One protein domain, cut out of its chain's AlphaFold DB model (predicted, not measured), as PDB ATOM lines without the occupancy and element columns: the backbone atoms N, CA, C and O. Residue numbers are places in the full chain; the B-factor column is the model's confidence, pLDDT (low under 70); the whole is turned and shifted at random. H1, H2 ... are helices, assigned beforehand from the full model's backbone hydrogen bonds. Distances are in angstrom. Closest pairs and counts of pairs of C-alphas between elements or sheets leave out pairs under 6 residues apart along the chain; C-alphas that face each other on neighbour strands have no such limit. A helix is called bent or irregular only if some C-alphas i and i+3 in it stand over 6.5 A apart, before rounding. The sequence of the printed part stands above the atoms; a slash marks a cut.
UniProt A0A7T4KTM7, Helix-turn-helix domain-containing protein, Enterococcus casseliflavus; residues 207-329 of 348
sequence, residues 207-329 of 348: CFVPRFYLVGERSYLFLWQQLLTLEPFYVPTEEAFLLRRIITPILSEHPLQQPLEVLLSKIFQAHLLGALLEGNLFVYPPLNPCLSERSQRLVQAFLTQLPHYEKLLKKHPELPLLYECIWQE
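AT A GLANCE: This is residues 207 to 329 of the 348 residues of the protein "Helix-turn-helix domain-containing protein" of Enterococcus casseliflavus (UniProt A0A7T4KTM7). Five crossed helices, H3 to H7, make a compact body in which H4 and H5 stand apart on opposite sides, with H3 and H7 each packing on both of them and H6 packing on H4 and meeting H5 at a corner. H1 and H2 make a small corner at one end of the longest axis, and residues 277 to 292 form a long loop on the outside. The printed part has 123 residues with seven named helices, H1 to H7 in chain order, and no named strand: all helix. It is compact, with a radius of gyration of the C-alphas of 14.2 A and spans of 41 by 33 by 27 A.

HOW THE PARTS SIT: Start at H1, residues 211 to 214, which touches H2, residues 217 to 227, only at the corner; their closest C-alphas, of Tyr 213 and Ser 219, are 5.0 A apart. H2 is close to but not clearly touching H4, residues 260 to 276, with the C-alphas of Leu 227 and Gln 269 closest at 7.0 A. Next look at H3, residues 237 to 253: its residues 240 to 244 touch H4 at a steep tilt of 60 degrees, opposite ways, closest at C-alphas 243 and 264, 6.5 A. Its residues 246 to 250 touch H5, residues 293 to 305, closest at C-alphas 246 and 301, 6.5 A. H6, residues 309 to 315, touches residues 271 to 275 of H4, closest at C-alphas 274 and 312, 6.6 A. H7, residues 319 to 327, touches residues 263 to 270 of H4 at a shallow tilt of 27 degrees, opposite ways, closest at C-alphas 266 and 326, 6.7 A. H7 also touches residues 295 to 299 of H5, closest at C-alphas 295 and 320, 6.2 A. H4 and H5 are apart. In H2, H4, H5, H6 and H7 every O i to N i+4 pair is within hydrogen-bond range; in H3 11 of 13 are, and H1 is too short for such a pair.

IN THESE COORDINATES: Find C-alpha 211 at (-5.158, -23.827, 43.552), where H1 begins. H2 is 15.2 A long. H3 runs 24.9 A from C-alpha 237 at (3.661, -12.014, 43.840), with a kink of 34 degrees near residue 246; it is only just irregular, C-alphas 246 and 249 being 6.8 A apart. H4 is 24.1 A long and H5 17.9 A. H7 ends at C-alpha 327, (15.273, -17.042, 25.205).

THE WHOLE: The two C-alphas farthest apart, of Gly 216 and Glu 253, are 42.2 A apart. The printed part has no cut. Look for the one long link, H4 to H5, at residues 277 to 292. The mean pLDDT of the printed part is 90.5, and no printed residue is under 70.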
ATOM      1  N   CYS A 207       3.544 -26.302  44.764       79.62
ATOM      2  CA  CYS A 207       3.979 -24.906  44.875       79.62
ATOM      3  C   CYS A 207       3.982 -24.157  43.537       79.62
ATOM      4  O   CYS A 207       3.877 -22.942  43.525       79.62
ATOM      5  N   PHE A 208       4.067 -24.866  42.409       82.56
ATOM      6  CA  PHE A 208       4.039 -24.250  41.080       82.56
ATOM      7  C   PHE A 208       2.628 -24.112  40.510       82.56
ATOM      8  O   PHE A 208       2.469 -23.641  39.387       82.56
ATOM      9  N   VAL A 209       1.597 -24.560  41.240       84.44
ATOM     10  CA  VAL A 209       0.231 -24.636  40.720       84.44
ATOM     11  C   VAL A 209      -0.736 -23.885  41.622       84.44
ATOM     12  O   VAL A 209      -1.166 -24.415  42.652       84.44
ATOM     13  N   PRO A 210      -1.153 -22.674  41.218       84.75
ATOM     14  CA  PRO A 210      -2.217 -21.965  41.904       84.75
ATOM     15  C   PRO A 210      -3.483 -22.822  42.016       84.75
ATOM     16  O   PRO A 210      -3.978 -23.372  41.027       84.75
ATOM     17  N   ARG A 211      -4.035 -22.923  43.234       81.62
ATOM     18  CA  ARG A 211      -5.158 -23.827  43.552       81.62
ATOM     19  C   ARG A 211      -6.377 -23.620  42.655       81.62
ATOM     20  O   ARG A 211      -7.075 -24.584  42.357       81.62
ATOM     21  N   PHE A 212      -6.621 -22.391  42.199       82.12
ATOM     22  CA  PHE A 212      -7.784 -22.072  41.371       82.12
ATOM     23  C   PHE A 212      -7.785 -22.811  40.021       82.12
ATOM     24  O   PHE A 212      -8.863 -23.130  39.517       82.12
ATOM     25  N   TYR A 213      -6.615 -23.173  39.476       81.88
ATOM     26  CA  TYR A 213      -6.505 -23.974  38.249       81.88
ATOM     27  C   TYR A 213      -6.907 -25.444  38.433       81.88
ATOM     28  O   TYR A 213      -7.132 -26.148  37.451       81.88
ATOM     29  N   LEU A 214      -7.018 -25.913  39.678       77.69
ATOM     30  CA  LEU A 214      -7.354 -27.300  40.014       77.69
ATOM     31  C   LEU A 214      -8.842 -27.507  40.330       77.69
ATOM     32  O   LEU A 214      -9.258 -28.641  40.547       77.69
ATOM     33  N   VAL A 215      -9.642 -26.435  40.346       71.94
ATOM     34  CA  VAL A 215     -11.036 -26.453  40.827       71.94
ATOM     35  C   VAL A 215     -11.995 -27.137  39.849       71.94
ATOM     36  O   VAL A 215     -12.939 -27.795  40.277       71.94
ATOM     37  N   GLY A 216     -11.776 -27.012  38.536       77.00
ATOM     38  CA  GLY A 216     -12.669 -27.608  37.544       77.00
ATOM     39  C   GLY A 216     -12.336 -27.260  36.097       77.00
ATOM     40  O   GLY A 216     -11.355 -26.579  35.799       77.00
ATOM     41  N   GLU A 217     -13.181 -27.730  35.179       82.81
ATOM     42  CA  GLU A 217     -12.979 -27.610  33.730       82.81
ATOM     43  C   GLU A 217     -12.894 -26.163  33.237       82.81
ATOM     44  O   GLU A 217     -12.025 -25.848  32.426       82.81
ATOM     45  N   ARG A 218     -13.732 -25.266  33.771       87.25
ATOM     46  CA  ARG A 218     -13.694 -23.838  33.425       87.25
ATOM     47  C   ARG A 218     -12.343 -23.211  33.765       87.25
ATOM     48  O   ARG A 218     -11.774 -22.517  32.928       87.25
ATOM     49  N   SER A 219     -11.816 -23.482  34.959       87.94
ATOM     50  CA  SER A 219     -10.508 -22.969  35.381       87.94
ATOM     51  C   SER A 219      -9.370 -23.532  34.536       87.94
ATOM     52  O   SER A 219      -8.423 -22.820  34.221       87.94
ATOM     53  N   TYR A 220      -9.468 -24.804  34.142       87.50
ATOM     54  CA  TYR A 220      -8.476 -25.431  33.275       87.50
ATOM     55  C   TYR A 220      -8.518 -24.862  31.847       87.50
ATOM     56  O   TYR A 220      -7.472 -24.582  31.273       87.50
ATOM     57  N   LEU A 221      -9.702 -24.612  31.278       91.69
ATOM     58  CA  LEU A 221      -9.819 -23.923  29.987       91.69
ATOM     59  C   LEU A 221      -9.295 -22.485  30.055       91.69
ATOM     60  O   LEU A 221      -8.595 -22.063  29.139       91.69
ATOM     61  N   PHE A 222      -9.569 -21.765  31.144       93.12
ATOM     62  CA  PHE A 222      -9.029 -20.422  31.357       93.12
ATOM     63  C   PHE A 222      -7.497 -20.425  31.411       93.12
ATOM     64  O   PHE A 222      -6.863 -19.612  30.742       93.12
ATOM     65  N   LEU A 223      -6.888 -21.399  32.101       92.62
ATOM     66  CA  LEU A 223      -5.437 -21.591  32.061       92.62
ATOM     67  C   LEU A 223      -4.924 -21.703  30.622       92.62
ATOM     68  O   LEU A 223      -3.950 -21.052  30.260       92.62
ATOM     69  N   TRP A 224      -5.582 -22.503  29.785       94.12
ATOM     70  CA  TRP A 224      -5.170 -22.661  28.392       94.12
ATOM     71  C   TRP A 224      -5.350 -21.401  27.551       94.12
ATOM     72  O   TRP A 224      -4.525 -21.164  26.673       94.12
ATOM     73  N   GLN A 225      -6.349 -20.562  27.832       95.38
ATOM     74  CA  GLN A 225      -6.423 -19.234  27.214       95.38
ATOM     75  C   GLN A 225      -5.174 -18.415  27.550       95.38
ATOM     76  O   GLN A 225      -4.574 -17.822  26.657       95.38
ATOM     77  N   GLN A 226      -4.731 -18.445  28.807       93.81
ATOM     78  CA  GLN A 226      -3.538 -17.713  29.229       93.81
ATOM     79  C   GLN A 226      -2.242 -18.309  28.649       93.81
ATOM     80  O   GLN A 226      -1.370 -17.571  28.195       93.81
ATOM     81  N   LEU A 227      -2.121 -19.642  28.600       93.31
ATOM     82  CA  LEU A 227      -0.976 -20.340  27.992       93.31
ATOM     83  C   LEU A 227      -0.876 -20.103  26.479       93.31
ATOM     84  O   LEU A 227       0.222 -20.050  25.933       93.31
ATOM     85  N   LEU A 228      -2.015 -19.938  25.806       93.31
ATOM     86  CA  LEU A 228      -2.096 -19.577  24.393       93.31
ATOM     87  C   LEU A 228      -2.088 -18.056  24.181       93.31
ATOM     88  O   LEU A 228      -2.360 -17.597  23.078       93.31
ATOM     89  N   THR A 229      -1.763 -17.246  25.194       92.06
ATOM     90  CA  THR A 229      -1.677 -15.773  25.094       92.06
ATOM     91  C   THR A 229      -2.976 -15.076  24.659       92.06
ATOM     92  O   THR A 229      -2.948 -13.938  24.199       92.06
ATOM     93  N   LEU A 230      -4.122 -15.745  24.808       94.56
ATOM     94  CA  LEU A 230      -5.453 -15.177  24.565       94.56
ATOM     95  C   LEU A 230      -5.957 -14.360  25.755       94.56
ATOM     96  O   LEU A 230      -6.833 -13.520  25.596       94.56
ATOM     97  N   GLU A 231      -5.400 -14.620  26.933       94.62
ATOM     98  CA  GLU A 231      -5.675 -13.907  28.174       94.62
ATOM     99  C   GLU A 231      -4.349 -13.560  28.867       94.62
ATOM    100  O   GLU A 231      -3.371 -14.308  28.730       94.62
ATOM    101  N   PRO A 232      -4.282 -12.462  29.639       91.19
ATOM    102  CA  PRO A 232      -3.100 -12.139  30.422       91.19
ATOM    103  C   PRO A 232      -2.774 -13.247  31.429       91.19
ATOM    104  O   PRO A 232      -3.646 -13.750  32.144       91.19
ATOM    105  N   PHE A 233      -1.496 -13.608  31.510       91.12
ATOM    106  CA  PHE A 233      -0.993 -14.554  32.497       91.12
ATOM    107  C   PHE A 233      -0.318 -13.802  33.645       91.12
ATOM    108  O   PHE A 233       0.610 -13.024  33.417       91.12
ATOM    109  N   TYR A 234      -0.755 -14.071  34.875       85.56
ATOM    110  CA  TYR A 234      -0.240 -13.427  36.079       85.56
ATOM    111  C   TYR A 234       0.590 -14.414  36.896       85.56
ATOM    112  O   TYR A 234       0.121 -15.500  37.236       85.56
ATOM    113  N   VAL A 235       1.818 -14.019  37.231       88.00
ATOM    114  CA  VAL A 235       2.659 -14.746  38.187       88.00
ATOM    115  C   VAL A 235       2.289 -14.259  39.589       88.00
ATOM    116  O   VAL A 235       2.243 -13.040  39.786       88.00
ATOM    117  N   PRO A 236       2.010 -15.148  40.560       89.44
ATOM    118  CA  PRO A 236       1.723 -14.696  41.911       89.44
ATOM    119  C   PRO A 236       2.941 -13.982  42.525       89.44
ATOM    120  O   PRO A 236       4.087 -14.198  42.126       89.44
ATOM    121  N   THR A 237       2.680 -13.032  43.427       90.12
ATOM    122  CA  THR A 237       3.661 -12.014  43.840       90.12
ATOM    123  C   THR A 237       4.925 -12.608  44.460       90.12
ATOM    124  O   THR A 237       6.026 -12.133  44.176       90.12
ATOM    125  N   GLU A 238       4.782 -13.648  45.280       90.06
ATOM    126  CA  GLU A 238       5.905 -14.300  45.958       90.06
ATOM    127  C   GLU A 238       6.828 -15.003  44.952       90.06
ATOM    128  O   GLU A 238       8.049 -14.823  44.979       90.06
ATOM    129  N   GLU A 239       6.253 -15.736  44.001       90.31
ATOM    130  CA  GLU A 239       6.988 -16.422  42.943       90.31
ATOM    131  C   GLU A 239       7.603 -15.431  41.958       90.31
ATOM    132  O   GLU A 239       8.741 -15.620  41.532       90.31
ATOM    133  N   ALA A 240       6.905 -14.338  41.639       92.25
ATOM    134  CA  ALA A 240       7.442 -13.270  40.804       92.25
ATOM    135  C   ALA A 240       8.687 -12.634  41.443       92.25
ATOM    136  O   ALA A 240       9.694 -12.436  40.761       92.25
ATOM    137  N   PHE A 241       8.647 -12.360  42.753       94.00
ATOM    138  CA  PHE A 241       9.790 -11.830  43.496       94.00
ATOM    139  C   PHE A 241      10.969 -12.811  43.498       94.00
ATOM    140  O   PHE A 241      12.098 -12.426  43.183       94.00
ATOM    141  N   LEU A 242      10.709 -14.085  43.805       94.25
ATOM    142  CA  LEU A 242      11.741 -15.118  43.848       94.25
ATOM    143  C   LEU A 242      12.391 -15.334  42.476       94.25
ATOM    144  O   LEU A 242      13.618 -15.312  42.368       94.25
ATOM    145  N   LEU A 243      11.587 -15.501  41.422       95.19
ATOM    146  CA  LEU A 243      12.088 -15.689  40.062       95.19
ATOM    147  C   LEU A 243      12.876 -14.463  39.590       95.19
ATOM    148  O   LEU A 243      13.963 -14.627  39.041       95.19
ATOM    149  N   ARG A 244      12.391 -13.241  39.860       95.94
ATOM    150  CA  ARG A 244      13.128 -12.003  39.558       95.94
ATOM    151  C   ARG A 244      14.502 -12.010  40.225       95.94
ATOM    152  O   ARG A 244      15.499 -11.822  39.536       95.94
ATOM    153  N   ARG A 245      14.573 -12.302  41.527       96.50
ATOM    154  CA  ARG A 245      15.843 -12.366  42.271       96.50
ATOM    155  C   ARG A 245      16.834 -13.358  41.657       96.50
ATOM    156  O   ARG A 245      18.021 -13.060  41.602       96.50
ATOM    157  N   ILE A 246      16.354 -14.515  41.198       96.38
ATOM    158  CA  ILE A 246      17.199 -15.566  40.613       96.38
ATOM    159  C   ILE A 246      17.658 -15.207  39.189       96.38
ATOM    160  O   ILE A 246      18.804 -15.460  38.828       96.38
ATOM    161  N   ILE A 247      16.772 -14.634  38.369       94.81
ATOM    162  CA  ILE A 247      17.007 -14.423  36.932       94.81
ATOM    163  C   ILE A 247      17.771 -13.126  36.651       94.81
ATOM    164  O   ILE A 247      18.573 -13.090  35.718       94.81
ATOM    165  N   THR A 248      17.551 -12.066  37.438       94.38
ATOM    166  CA  THR A 248      18.176 -10.753  37.207       94.38
ATOM    167  C   THR A 248      19.704 -10.826  37.067       94.38
ATOM    168  O   THR A 248      20.190 -10.306  36.065       94.38
ATOM    169  N   PRO A 249      20.466 -11.504  37.954       93.75
ATOM    170  CA  PRO A 249      21.923 -11.596  37.816       93.75
ATOM    171  C   PRO A 249      22.368 -12.226  36.488       93.75
ATOM    172  O   PRO A 249      23.286 -11.735  35.841       93.75
ATOM    173  N   ILE A 250      21.660 -13.265  36.037       92.62
ATOM    174  CA  ILE A 250      21.969 -13.982  34.793       92.62
ATOM    175  C   ILE A 250      21.744 -13.075  33.577       92.62
ATOM    176  O   ILE A 250      22.520 -13.097  32.622       92.62
ATOM    177  N   LEU A 251      20.681 -12.264  33.596       89.75
ATOM    178  CA  LEU A 251      20.394 -11.320  32.513       89.75
ATOM    179  C   LEU A 251      21.313 -10.097  32.529       89.75
ATOM    180  O   LEU A 251      21.516  -9.506  31.473       89.75
ATOM    181  N   SER A 252      21.879  -9.723  33.679       88.81
ATOM    182  CA  SER A 252      22.911  -8.684  33.741       88.81
ATOM    183  C   SER A 252      24.184  -9.104  33.000       88.81
ATOM    184  O   SER A 252      24.796  -8.275  32.336       88.81
ATOM    185  N   GLU A 253      24.555 -10.383  33.069       85.94
ATOM    186  CA  GLU A 253      25.726 -10.932  32.371       85.94
ATOM    187  C   GLU A 253      25.425 -11.291  30.906       85.94
ATOM    188  O   GLU A 253      26.268 -11.111  30.028       85.94
ATOM    189  N   HIS A 254      24.208 -11.769  30.622       81.81
ATOM    190  CA  HIS A 254      23.781 -12.204  29.290       81.81
ATOM    191  C   HIS A 254      22.465 -11.528  28.863       81.81
ATOM    192  O   HIS A 254      21.421 -12.203  28.803       81.81
ATOM    193  N   PRO A 255      22.490 -10.226  28.521       82.38
ATOM    194  CA  PRO A 255      21.289  -9.430  28.291       82.38
ATOM    195  C   PRO A 255      20.404  -9.956  27.154       82.38
ATOM    196  O   PRO A 255      20.862 -10.571  26.187       82.38
ATOM    197  N   LEU A 256      19.100  -9.698  27.285       84.06
ATOM    198  CA  LEU A 256      18.062  -9.973  26.293       84.06
ATOM    199  C   LEU A 256      17.246  -8.704  26.051       84.06
ATOM    200  O   LEU A 256      17.079  -7.885  26.947       84.06
ATOM    201  N   GLN A 257      16.704  -8.566  24.841       83.88
ATOM    202  CA  GLN A 257      15.823  -7.445  24.493       83.88
ATOM    203  C   GLN A 257      14.425  -7.571  25.120       83.88
ATOM    204  O   GLN A 257      13.714  -6.577  25.240       83.88
ATOM    205  N   GLN A 258      14.014  -8.783  25.505       84.25
ATOM    206  CA  GLN A 258      12.696  -9.015  26.090       84.25
ATOM    207  C   GLN A 258      12.585  -8.416  27.500       84.25
ATOM    208  O   GLN A 258      13.503  -8.602  28.303       84.25
ATOM    209  N   PRO A 259      11.443  -7.789  27.845       88.88
ATOM    210  CA  PRO A 259      11.177  -7.352  29.209       88.88
ATOM    211  C   PRO A 259      11.222  -8.525  30.191       88.88
ATOM    212  O   PRO A 259      10.706  -9.611  29.903       88.88
ATOM    213  N   LEU A 260      11.793  -8.296  31.374       89.19
ATOM    214  CA  LEU A 260      11.930  -9.326  32.404       89.19
ATOM    215  C   LEU A 260      10.568  -9.910  32.795       89.19
ATOM    216  O   LEU A 260      10.439 -11.119  32.934       89.19
ATOM    217  N   GLU A 261       9.529  -9.088  32.892       89.19
ATOM    218  CA  GLU A 261       8.171  -9.494  33.269       89.19
ATOM    219  C   GLU A 261       7.599 -10.548  32.309       89.19
ATOM    220  O   GLU A 261       6.952 -11.507  32.738       89.19
ATOM    221  N   VAL A 262       7.896 -10.417  31.012       90.56
ATOM    222  CA  VAL A 262       7.491 -11.388  29.986       90.56
ATOM    223  C   VAL A 262       8.236 -12.711  30.179       90.56
ATOM    224  O   VAL A 262       7.635 -13.781  30.068       90.56
ATOM    225  N   LEU A 263       9.530 -12.651  30.503       91.06
ATOM    226  CA  LEU A 263      10.357 -13.832  30.764       91.06
ATOM    227  C   LEU A 263       9.906 -14.578  32.025       91.06
ATOM    228  O   LEU A 263       9.758 -15.799  31.985       91.06
ATOM    229  N   LEU A 264       9.637 -13.852  33.117       93.00
ATOM    230  CA  LEU A 264       9.138 -14.420  34.374       93.00
ATOM    231  C   LEU A 264       7.841 -15.197  34.147       93.00
ATOM    232  O   LEU A 264       7.719 -16.335  34.597       93.00
ATOM    233  N   SER A 265       6.908 -14.603  33.398       92.50
ATOM    234  CA  SER A 265       5.638 -15.237  33.044       92.50
ATOM    235  C   SER A 265       5.850 -16.545  32.281       92.50
ATOM    236  O   SER A 265       5.355 -17.589  32.698       92.50
ATOM    237  N   LYS A 266       6.674 -16.539  31.225       94.06
ATOM    238  CA  LYS A 266       6.952 -17.743  30.422       94.06
ATOM    239  C   LYS A 266       7.666 -18.845  31.212       94.06
ATOM    240  O   LYS A 266       7.364 -20.025  31.037       94.06
ATOM    241  N   ILE A 267       8.604 -18.482  32.086       95.25
ATOM    242  CA  ILE A 267       9.309 -19.443  32.945       95.25
ATOM    243  C   ILE A 267       8.334 -20.079  33.933       95.25
ATOM    244  O   ILE A 267       8.304 -21.305  34.060       95.25
ATOM    245  N   PHE A 268       7.496 -19.269  34.580       94.94
ATOM    246  CA  PHE A 268       6.486 -19.780  35.497       94.94
ATOM    247  C   PHE A 268       5.461 -20.664  34.775       94.94
ATOM    248  O   PHE A 268       5.105 -21.719  35.289       94.94
ATOM    249  N   GLN A 269       5.038 -20.308  33.556       94.44
ATOM    250  CA  GLN A 269       4.186 -21.162  32.719       94.44
ATOM    251  C   GLN A 269       4.823 -22.534  32.450       94.44
ATOM    252  O   GLN A 269       4.135 -23.551  32.541       94.44
ATOM    253  N   ALA A 270       6.129 -22.588  32.160       95.06
ATOM    254  CA  ALA A 270       6.839 -23.853  31.969       95.06
ATOM    255  C   ALA A 270       6.858 -24.699  33.255       95.06
ATOM    256  O   ALA A 270       6.629 -25.909  33.202       95.06
ATOM    257  N   HIS A 271       7.077 -24.076  34.420       95.44
ATOM    258  CA  HIS A 271       7.029 -24.777  35.709       95.44
ATOM    259  C   HIS A 271       5.621 -25.263  36.064       95.44
ATOM    260  O   HIS A 271       5.457 -26.408  36.484       95.44
ATOM    261  N   LEU A 272       4.608 -24.427  35.833       94.00
ATOM    262  CA  LEU A 272       3.194 -24.749  36.011       94.00
ATOM    263  C   LEU A 272       2.793 -25.955  35.154       94.00
ATOM    264  O   LEU A 272       2.190 -26.900  35.662       94.00
ATOM    265  N   LEU A 273       3.167 -25.960  33.872       93.62
ATOM    266  CA  LEU A 273       2.928 -27.090  32.976       93.62
ATOM    267  C   LEU A 273       3.644 -28.354  33.451       93.62
ATOM    268  O   LEU A 273       3.014 -29.406  33.502       93.62
ATOM    269  N   GLY A 274       4.914 -28.251  33.853       94.06
ATOM    270  CA  GLY A 274       5.666 -29.391  34.379       94.06
ATOM    271  C   GLY A 274       5.114 -29.937  35.700       94.06
ATOM    272  O   GLY A 274       5.259 -31.114  36.009       94.06
ATOM    273  N   ALA A 275       4.439 -29.116  36.498       92.62
ATOM    274  CA  ALA A 275       3.752 -29.605  37.685       92.62
ATOM    275  C   ALA A 275       2.403 -30.265  37.336       92.62
ATOM    276  O   ALA A 275       2.035 -31.279  37.936       92.62
ATOM    277  N   LEU A 276       1.671 -29.711  36.361       90.88
ATOM    278  CA  LEU A 276       0.326 -30.148  35.962       90.88
ATOM    279  C   LEU A 276       0.288 -31.397  35.082       90.88
ATOM    280  O   LEU A 276      -0.693 -32.148  35.158       90.88
ATOM    281  N   LEU A 277       1.283 -31.554  34.212       92.62
ATOM    282  CA  LEU A 277       1.338 -32.550  33.147       92.62
ATOM    283  C   LEU A 277       2.449 -33.565  33.405       92.62
ATOM    284  O   LEU A 277       3.186 -33.459  34.374       92.62
ATOM    285  N   GLU A 278       2.488 -34.610  32.587       93.25
ATOM    286  CA  GLU A 278       3.435 -35.726  32.668       93.25
ATOM    287  C   GLU A 278       3.944 -36.010  31.252       93.25
ATOM    288  O   GLU A 278       3.335 -35.577  30.270       93.25
ATOM    289  N   GLY A 279       5.053 -36.735  31.126       92.94
ATOM    290  CA  GLY A 279       5.684 -36.997  29.834       92.94
ATOM    291  C   GLY A 279       6.284 -35.741  29.191       92.94
ATOM    292  O   GLY A 279       6.518 -34.736  29.848       92.94
ATOM    293  N   ASN A 280       6.576 -35.805  27.889       91.56
ATOM    294  CA  ASN A 280       7.284 -34.719  27.207       91.56
ATOM    295  C   ASN A 280       6.353 -33.529  26.916       91.56
ATOM    296  O   ASN A 280       5.313 -33.733  26.277       91.56
ATOM    297  N   LEU A 281       6.775 -32.328  27.333       92.94
ATOM    298  CA  LEU A 281       6.026 -31.071  27.194       92.94
ATOM    299  C   LEU A 281       6.062 -30.435  25.788       92.94
ATOM    300  O   LEU A 281       5.175 -29.652  25.443       92.94
ATOM    301  N   PHE A 282       7.051 -30.770  24.957       91.25
ATOM    302  CA  PHE A 282       7.165 -30.264  23.586       91.25
ATOM    303  C   PHE A 282       6.171 -30.943  22.659       91.25
ATOM    304  O   PHE A 282       6.087 -32.172  22.660       91.25
ATOM    305  N   VAL A 283       5.542 -30.202  21.742       84.44
ATOM    306  CA  VAL A 283       4.813 -30.807  20.608       84.44
ATOM    307  C   VAL A 283       5.721 -31.750  19.816       84.44
ATOM    308  O   VAL A 283       5.406 -32.932  19.650       84.44
ATOM    309  N   TYR A 284       6.911 -31.276  19.454       84.69
ATOM    310  CA  TYR A 284       7.996 -32.101  18.934       84.69
ATOM    311  C   TYR A 284       9.330 -31.573  19.480       84.69
ATOM    312  O   TYR A 284       9.593 -30.382  19.310       84.69
ATOM    313  N   PRO A 285      10.136 -32.402  20.174       81.50
ATOM    314  CA  PRO A 285      11.379 -31.939  20.778       81.50
ATOM    315  C   PRO A 285      12.484 -31.744  19.725       81.50
ATOM    316  O   PRO A 285      12.537 -32.518  18.762       81.50
ATOM    317  N   PRO A 286      13.406 -30.788  19.940       79.00
ATOM    318  CA  PRO A 286      14.571 -30.603  19.077       79.00
ATOM    319  C   PRO A 286      15.446 -31.860  19.055       79.00
ATOM    320  O   PRO A 286      15.623 -32.521  20.080       79.00
ATOM    321  N   LEU A 287      15.999 -32.196  17.886       71.00
ATOM    322  CA  LEU A 287      16.718 -33.464  17.686       71.00
ATOM    323  C   LEU A 287      18.175 -33.437  18.163       71.00
ATOM    324  O   LEU A 287      18.659 -34.459  18.637       71.00
ATOM    325  N   ASN A 288      18.839 -32.280  18.086       70.69
ATOM    326  CA  ASN A 288      20.207 -32.064  18.574       70.69
ATOM    327  C   ASN A 288      20.267 -30.778  19.413       70.69
ATOM    328  O   ASN A 288      20.779 -29.759  18.947       70.69
ATOM    329  N   PRO A 289      19.661 -30.768  20.608       76.94
ATOM    330  CA  PRO A 289      19.645 -29.568  21.419       76.94
ATOM    331  C   PRO A 289      21.018 -29.281  22.035       76.94
ATOM    332  O   PRO A 289      21.626 -30.161  22.641       76.94
ATOM    333  N   CYS A 290      21.440 -28.022  21.966       79.81
ATOM    334  CA  CYS A 290      22.532 -27.486  22.772       79.81
ATOM    335  C   CYS A 290      21.962 -26.434  23.724       79.81
ATOM    336  O   CYS A 290      21.159 -25.597  23.311       79.81
ATOM    337  N   LEU A 291      22.373 -26.480  24.990       88.19
ATOM    338  CA  LEU A 291      22.026 -25.453  25.967       88.19
ATOM    339  C   LEU A 291      23.039 -24.317  25.890       88.19
ATOM    340  O   LEU A 291      24.241 -24.575  25.977       88.19
ATOM    341  N   SER A 292      22.556 -23.082  25.795       89.56
ATOM    342  CA  SER A 292      23.391 -21.897  25.977       89.56
ATOM    343  C   SER A 292      23.906 -21.817  27.414       89.56
ATOM    344  O   SER A 292      23.303 -22.368  28.344       89.56
ATOM    345  N   GLU A 293      24.990 -21.069  27.612       90.38
ATOM    346  CA  GLU A 293      25.509 -20.763  28.949       90.38
ATOM    347  C   GLU A 293      24.423 -20.142  29.842       90.38
ATOM    348  O   GLU A 293      24.282 -20.517  31.006       90.38
ATOM    349  N   ARG A 294      23.562 -19.285  29.270       91.81
ATOM    350  CA  ARG A 294      22.427 -18.675  29.977       91.81
ATOM    351  C   ARG A 294      21.494 -19.728  30.583       91.81
ATOM    352  O   ARG A 294      21.129 -19.617  31.753       91.81
ATOM    353  N   SER A 295      21.101 -20.749  29.818       93.50
ATOM    354  CA  SER A 295      20.227 -21.812  30.341       93.50
ATOM    355  C   SER A 295      20.932 -22.695  31.358       93.50
ATOM    356  O   SER A 295      20.307 -23.093  32.337       93.50
ATOM    357  N   GLN A 296      22.222 -22.978  31.166       94.56
ATOM    358  CA  GLN A 296      23.006 -23.754  32.130       94.56
ATOM    359  C   GLN A 296      23.090 -23.027  33.482       94.56
ATOM    360  O   GLN A 296      22.767 -23.618  34.516       94.56
ATOM    361  N   ARG A 297      23.409 -21.723  33.471       95.19
ATOM    362  CA  ARG A 297      23.418 -20.873  34.673       95.19
ATOM    363  C   ARG A 297      22.038 -20.793  35.323       95.19
ATOM    364  O   ARG A 297      21.939 -20.909  36.541       95.19
ATOM    365  N   LEU A 298      20.965 -20.669  34.534       96.75
ATOM    366  CA  LEU A 298      19.599 -20.652  35.069       96.75
ATOM    367  C   LEU A 298      19.244 -21.957  35.786       96.75
ATOM    368  O   LEU A 298      18.705 -21.920  36.890       96.75
ATOM    369  N   VAL A 299      19.566 -23.105  35.190       97.44
ATOM    370  CA  VAL A 299      19.324 -24.417  35.804       97.44
ATOM    371  C   VAL A 299      20.094 -24.548  37.115       97.44
ATOM    372  O   VAL A 299      19.515 -24.959  38.119       97.44
ATOM    373  N   GLN A 300      21.369 -24.148  37.145       97.44
ATOM    374  CA  GLN A 300      22.175 -24.170  38.367       97.44
ATOM    375  C   GLN A 300      21.604 -23.240  39.450       97.44
ATOM    376  O   GLN A 300      21.513 -23.618  40.622       97.44
ATOM    377  N   ALA A 301      21.169 -22.041  39.066       97.44
ATOM    378  CA  ALA A 301      20.556 -21.089  39.980       97.44
ATOM    379  C   ALA A 301      19.213 -21.606  40.524       97.44
ATOM    380  O   ALA A 301      18.946 -21.491  41.716       97.44
ATOM    381  N   PHE A 302      18.387 -22.258  39.700       97.69
ATOM    382  CA  PHE A 302      17.153 -22.884  40.174       97.69
ATOM    383  C   PHE A 302      17.400 -24.092  41.075       97.69
ATOM    384  O   PHE A 302      16.723 -24.220  42.090       97.69
ATOM    385  N   LEU A 303      18.383 -24.945  40.778       97.44
ATOM    386  CA  LEU A 303      18.733 -26.076  41.649       97.44
ATOM    387  C   LEU A 303      19.161 -25.624  43.050       97.44
ATOM    388  O   LEU A 303      18.921 -26.335  44.021       97.44
ATOM    389  N   THR A 304      19.774 -24.445  43.154       96.88
ATOM    390  CA  THR A 304      20.275 -23.903  44.423       96.88
ATOM    391  C   THR A 304      19.260 -23.026  45.151       96.88
ATOM    392  O   THR A 304      19.234 -23.024  46.379       96.88
ATOM    393  N   GLN A 305      18.425 -22.277  44.425       96.31
ATOM    394  CA  GLN A 305      17.610 -21.204  45.006       96.31
ATOM    395  C   GLN A 305      16.098 -21.390  44.853       96.31
ATOM    396  O   GLN A 305      15.351 -20.716  45.563       96.31
ATOM    397  N   LEU A 306      15.626 -22.250  43.942       94.88
ATOM    398  CA  LEU A 306      14.198 -22.452  43.689       94.88
ATOM    399  C   LEU A 306      13.707 -23.739  44.377       94.88
ATOM    400  O   LEU A 306      14.070 -24.845  43.958       94.88
ATOM    401  N   PRO A 307      12.851 -23.639  45.413       92.19
ATOM    402  CA  PRO A 307      12.334 -24.808  46.112       92.19
ATOM    403  C   PRO A 307      11.658 -25.803  45.166       92.19
ATOM    404  O   PRO A 307      10.925 -25.426  44.257       92.19
ATOM    405  N   HIS A 308      11.892 -27.095  45.404       92.12
ATOM    406  CA  HIS A 308      11.313 -28.208  44.639       92.12
ATOM    407  C   HIS A 308      11.682 -28.272  43.148       92.12
ATOM    408  O   HIS A 308      11.191 -29.167  42.453       92.12
ATOM    409  N   TYR A 309      12.579 -27.409  42.663       96.06
ATOM    410  CA  TYR A 309      13.003 -27.425  41.268       96.06
ATOM    411  C   TYR A 309      13.661 -28.747  40.859       96.06
ATOM    412  O   TYR A 309      13.346 -29.280  39.803       96.06
ATOM    413  N   GLU A 310      14.494 -29.341  41.719       95.75
ATOM    414  CA  GLU A 310      15.117 -30.649  41.459       95.75
ATOM    415  C   GLU A 310      14.074 -31.737  41.149       95.75
ATOM    416  O   GLU A 310      14.232 -32.532  40.222       95.75
ATOM    417  N   LYS A 311      12.961 -31.749  41.893       94.31
ATOM    418  CA  LYS A 311      11.880 -32.721  41.688       94.31
ATOM    419  C   LYS A 311      11.161 -32.479  40.366       94.31
ATOM    420  O   LYS A 311      10.840 -33.435  39.663       94.31
ATOM    421  N   LEU A 312      10.940 -31.211  40.032       95.25
ATOM    422  CA  LEU A 312      10.358 -30.806  38.760       95.25
ATOM    423  C   LEU A 312      11.276 -31.189  37.582       95.25
ATOM    424  O   LEU A 312      10.797 -31.740  36.598       95.25
ATOM    425  N   LEU A 313      12.591 -30.987  37.709       96.44
ATOM    426  CA  LEU A 313      13.591 -31.360  36.705       96.44
ATOM    427  C   LEU A 313      13.714 -32.877  36.535       96.44
ATOM    428  O   LEU A 313      13.827 -33.364  35.416       96.44
ATOM    429  N   LYS A 314      13.636 -33.648  37.626       94.94
ATOM    430  CA  LYS A 314      13.607 -35.117  37.558       94.94
ATOM    431  C   LYS A 314      12.378 -35.627  36.801       94.94
ATOM    432  O   LYS A 314      12.468 -36.632  36.100       94.94
ATOM    433  N   LYS A 315      11.243 -34.946  36.964       94.19
ATOM    434  CA  LYS A 315       9.990 -35.247  36.265       94.19
ATOM    435  C   LYS A 315      10.051 -34.838  34.785       94.19
ATOM    436  O   LYS A 315       9.649 -35.618  33.929       94.19
ATOM    437  N   HIS A 316      10.609 -33.663  34.502       95.44
ATOM    438  CA  HIS A 316      10.749 -33.094  33.160       95.44
ATOM    439  C   HIS A 316      12.209 -32.729  32.862       95.44
ATOM    440  O   HIS A 316      12.595 -31.558  32.981       95.44
ATOM    441  N   PRO A 317      13.040 -33.706  32.449       94.62
ATOM    442  CA  PRO A 317      14.441 -33.456  32.107       94.62
ATOM    443  C   PRO A 317      14.602 -32.514  30.905       94.62
ATOM    444  O   PRO A 317      15.682 -31.976  30.683       94.62
ATOM    445  N   GLU A 318      13.540 -32.288  30.130       94.25
ATOM    446  CA  GLU A 318      13.505 -31.349  29.014       94.25
ATOM    447  C   GLU A 318      13.327 -29.874  29.420       94.25
ATOM    448  O   GLU A 318      13.433 -29.004  28.556       94.25
ATOM    449  N   LEU A 319      13.088 -29.552  30.699       95.38
ATOM    450  CA  LEU A 319      12.900 -28.167  31.165       95.38
ATOM    451  C   LEU A 319      14.002 -27.183  30.745       95.38
ATOM    452  O   LEU A 319      13.653 -26.079  30.323       95.38
ATOM    453  N   PRO A 320      15.302 -27.540  30.785       95.50
ATOM    454  CA  PRO A 320      16.359 -26.660  30.296       95.50
ATOM    455  C   PRO A 320      16.154 -26.229  28.835       95.50
ATOM    456  O   PRO A 320      16.446 -25.093  28.472       95.50
ATOM    457  N   LEU A 321      15.586 -27.107  28.002       93.50
ATOM    458  CA  LEU A 321      15.280 -26.813  26.600       93.50
ATOM    459  C   LEU A 321      14.077 -25.884  26.450       93.50
ATOM    460  O   LEU A 321      13.992 -25.141  25.474       93.50
ATOM    461  N   LEU A 322      13.139 -25.908  27.396       94.56
ATOM    462  CA  LEU A 322      12.037 -24.948  27.412       94.56
ATOM    463  C   LEU A 322      12.561 -23.539  27.704       94.56
ATOM    464  O   LEU A 322      12.090 -22.589  27.084       94.56
ATOM    465  N   TYR A 323      13.580 -23.390  28.557       94.75
ATOM    466  CA  TYR A 323      14.231 -22.090  28.766       94.75
ATOM    467  C   TYR A 323      14.927 -21.591  27.503       94.75
ATOM    468  O   TYR A 323      14.758 -20.427  27.152       94.75
ATOM    469  N   GLU A 324      15.601 -22.474  26.756       91.56
ATOM    470  CA  GLU A 324      16.139 -22.125  25.433       91.56
ATOM    471  C   GLU A 324      15.063 -21.594  24.485       91.56
ATOM    472  O   GLU A 324      15.264 -20.568  23.833       91.56
ATOM    473  N   CYS A 325      13.889 -22.230  24.453       90.00
ATOM    474  CA  CYS A 325      12.767 -21.737  23.653       90.00
ATOM    475  C   CYS A 325      12.348 -20.331  24.084       90.00
ATOM    476  O   CYS A 325      12.155 -19.460  23.240       90.00
ATOM    477  N   ILE A 326      12.266 -20.086  25.393       91.88
ATOM    478  CA  ILE A 326      11.896 -18.782  25.949       91.88
ATOM    479  C   ILE A 326      12.902 -17.704  25.521       91.88
ATOM    480  O   ILE A 326      12.481 -16.662  25.015       91.88
ATOM    481  N   TRP A 327      14.209 -17.969  25.628       89.00
ATOM    482  CA  TRP A 327      15.273 -17.042  25.205       89.00
ATOM    483  C   TRP A 327      15.283 -16.747  23.705       89.00
ATOM    484  O   TRP A 327      15.787 -15.708  23.266       89.00
ATOM    485  N   GLN A 328      14.787 -17.686  22.905       86.00
ATOM    486  CA  GLN A 328      14.745 -17.595  21.448       86.00
ATOM    487  C   GLN A 328      13.363 -17.197  20.916       86.00
ATOM    488  O   GLN A 328      13.168 -17.152  19.707       86.00
ATOM    489  N   GLU A 329      12.428 -16.866  21.810       87.31
ATOM    490  CA  GLU A 329      11.043 -16.504  21.491       87.31
ATOM    491  C   GLU A 329      10.249 -17.591  20.751       87.31
ATOM    492  O   GLU A 329       9.266 -17.307  20.068       87.31
TER     493      GLU A 329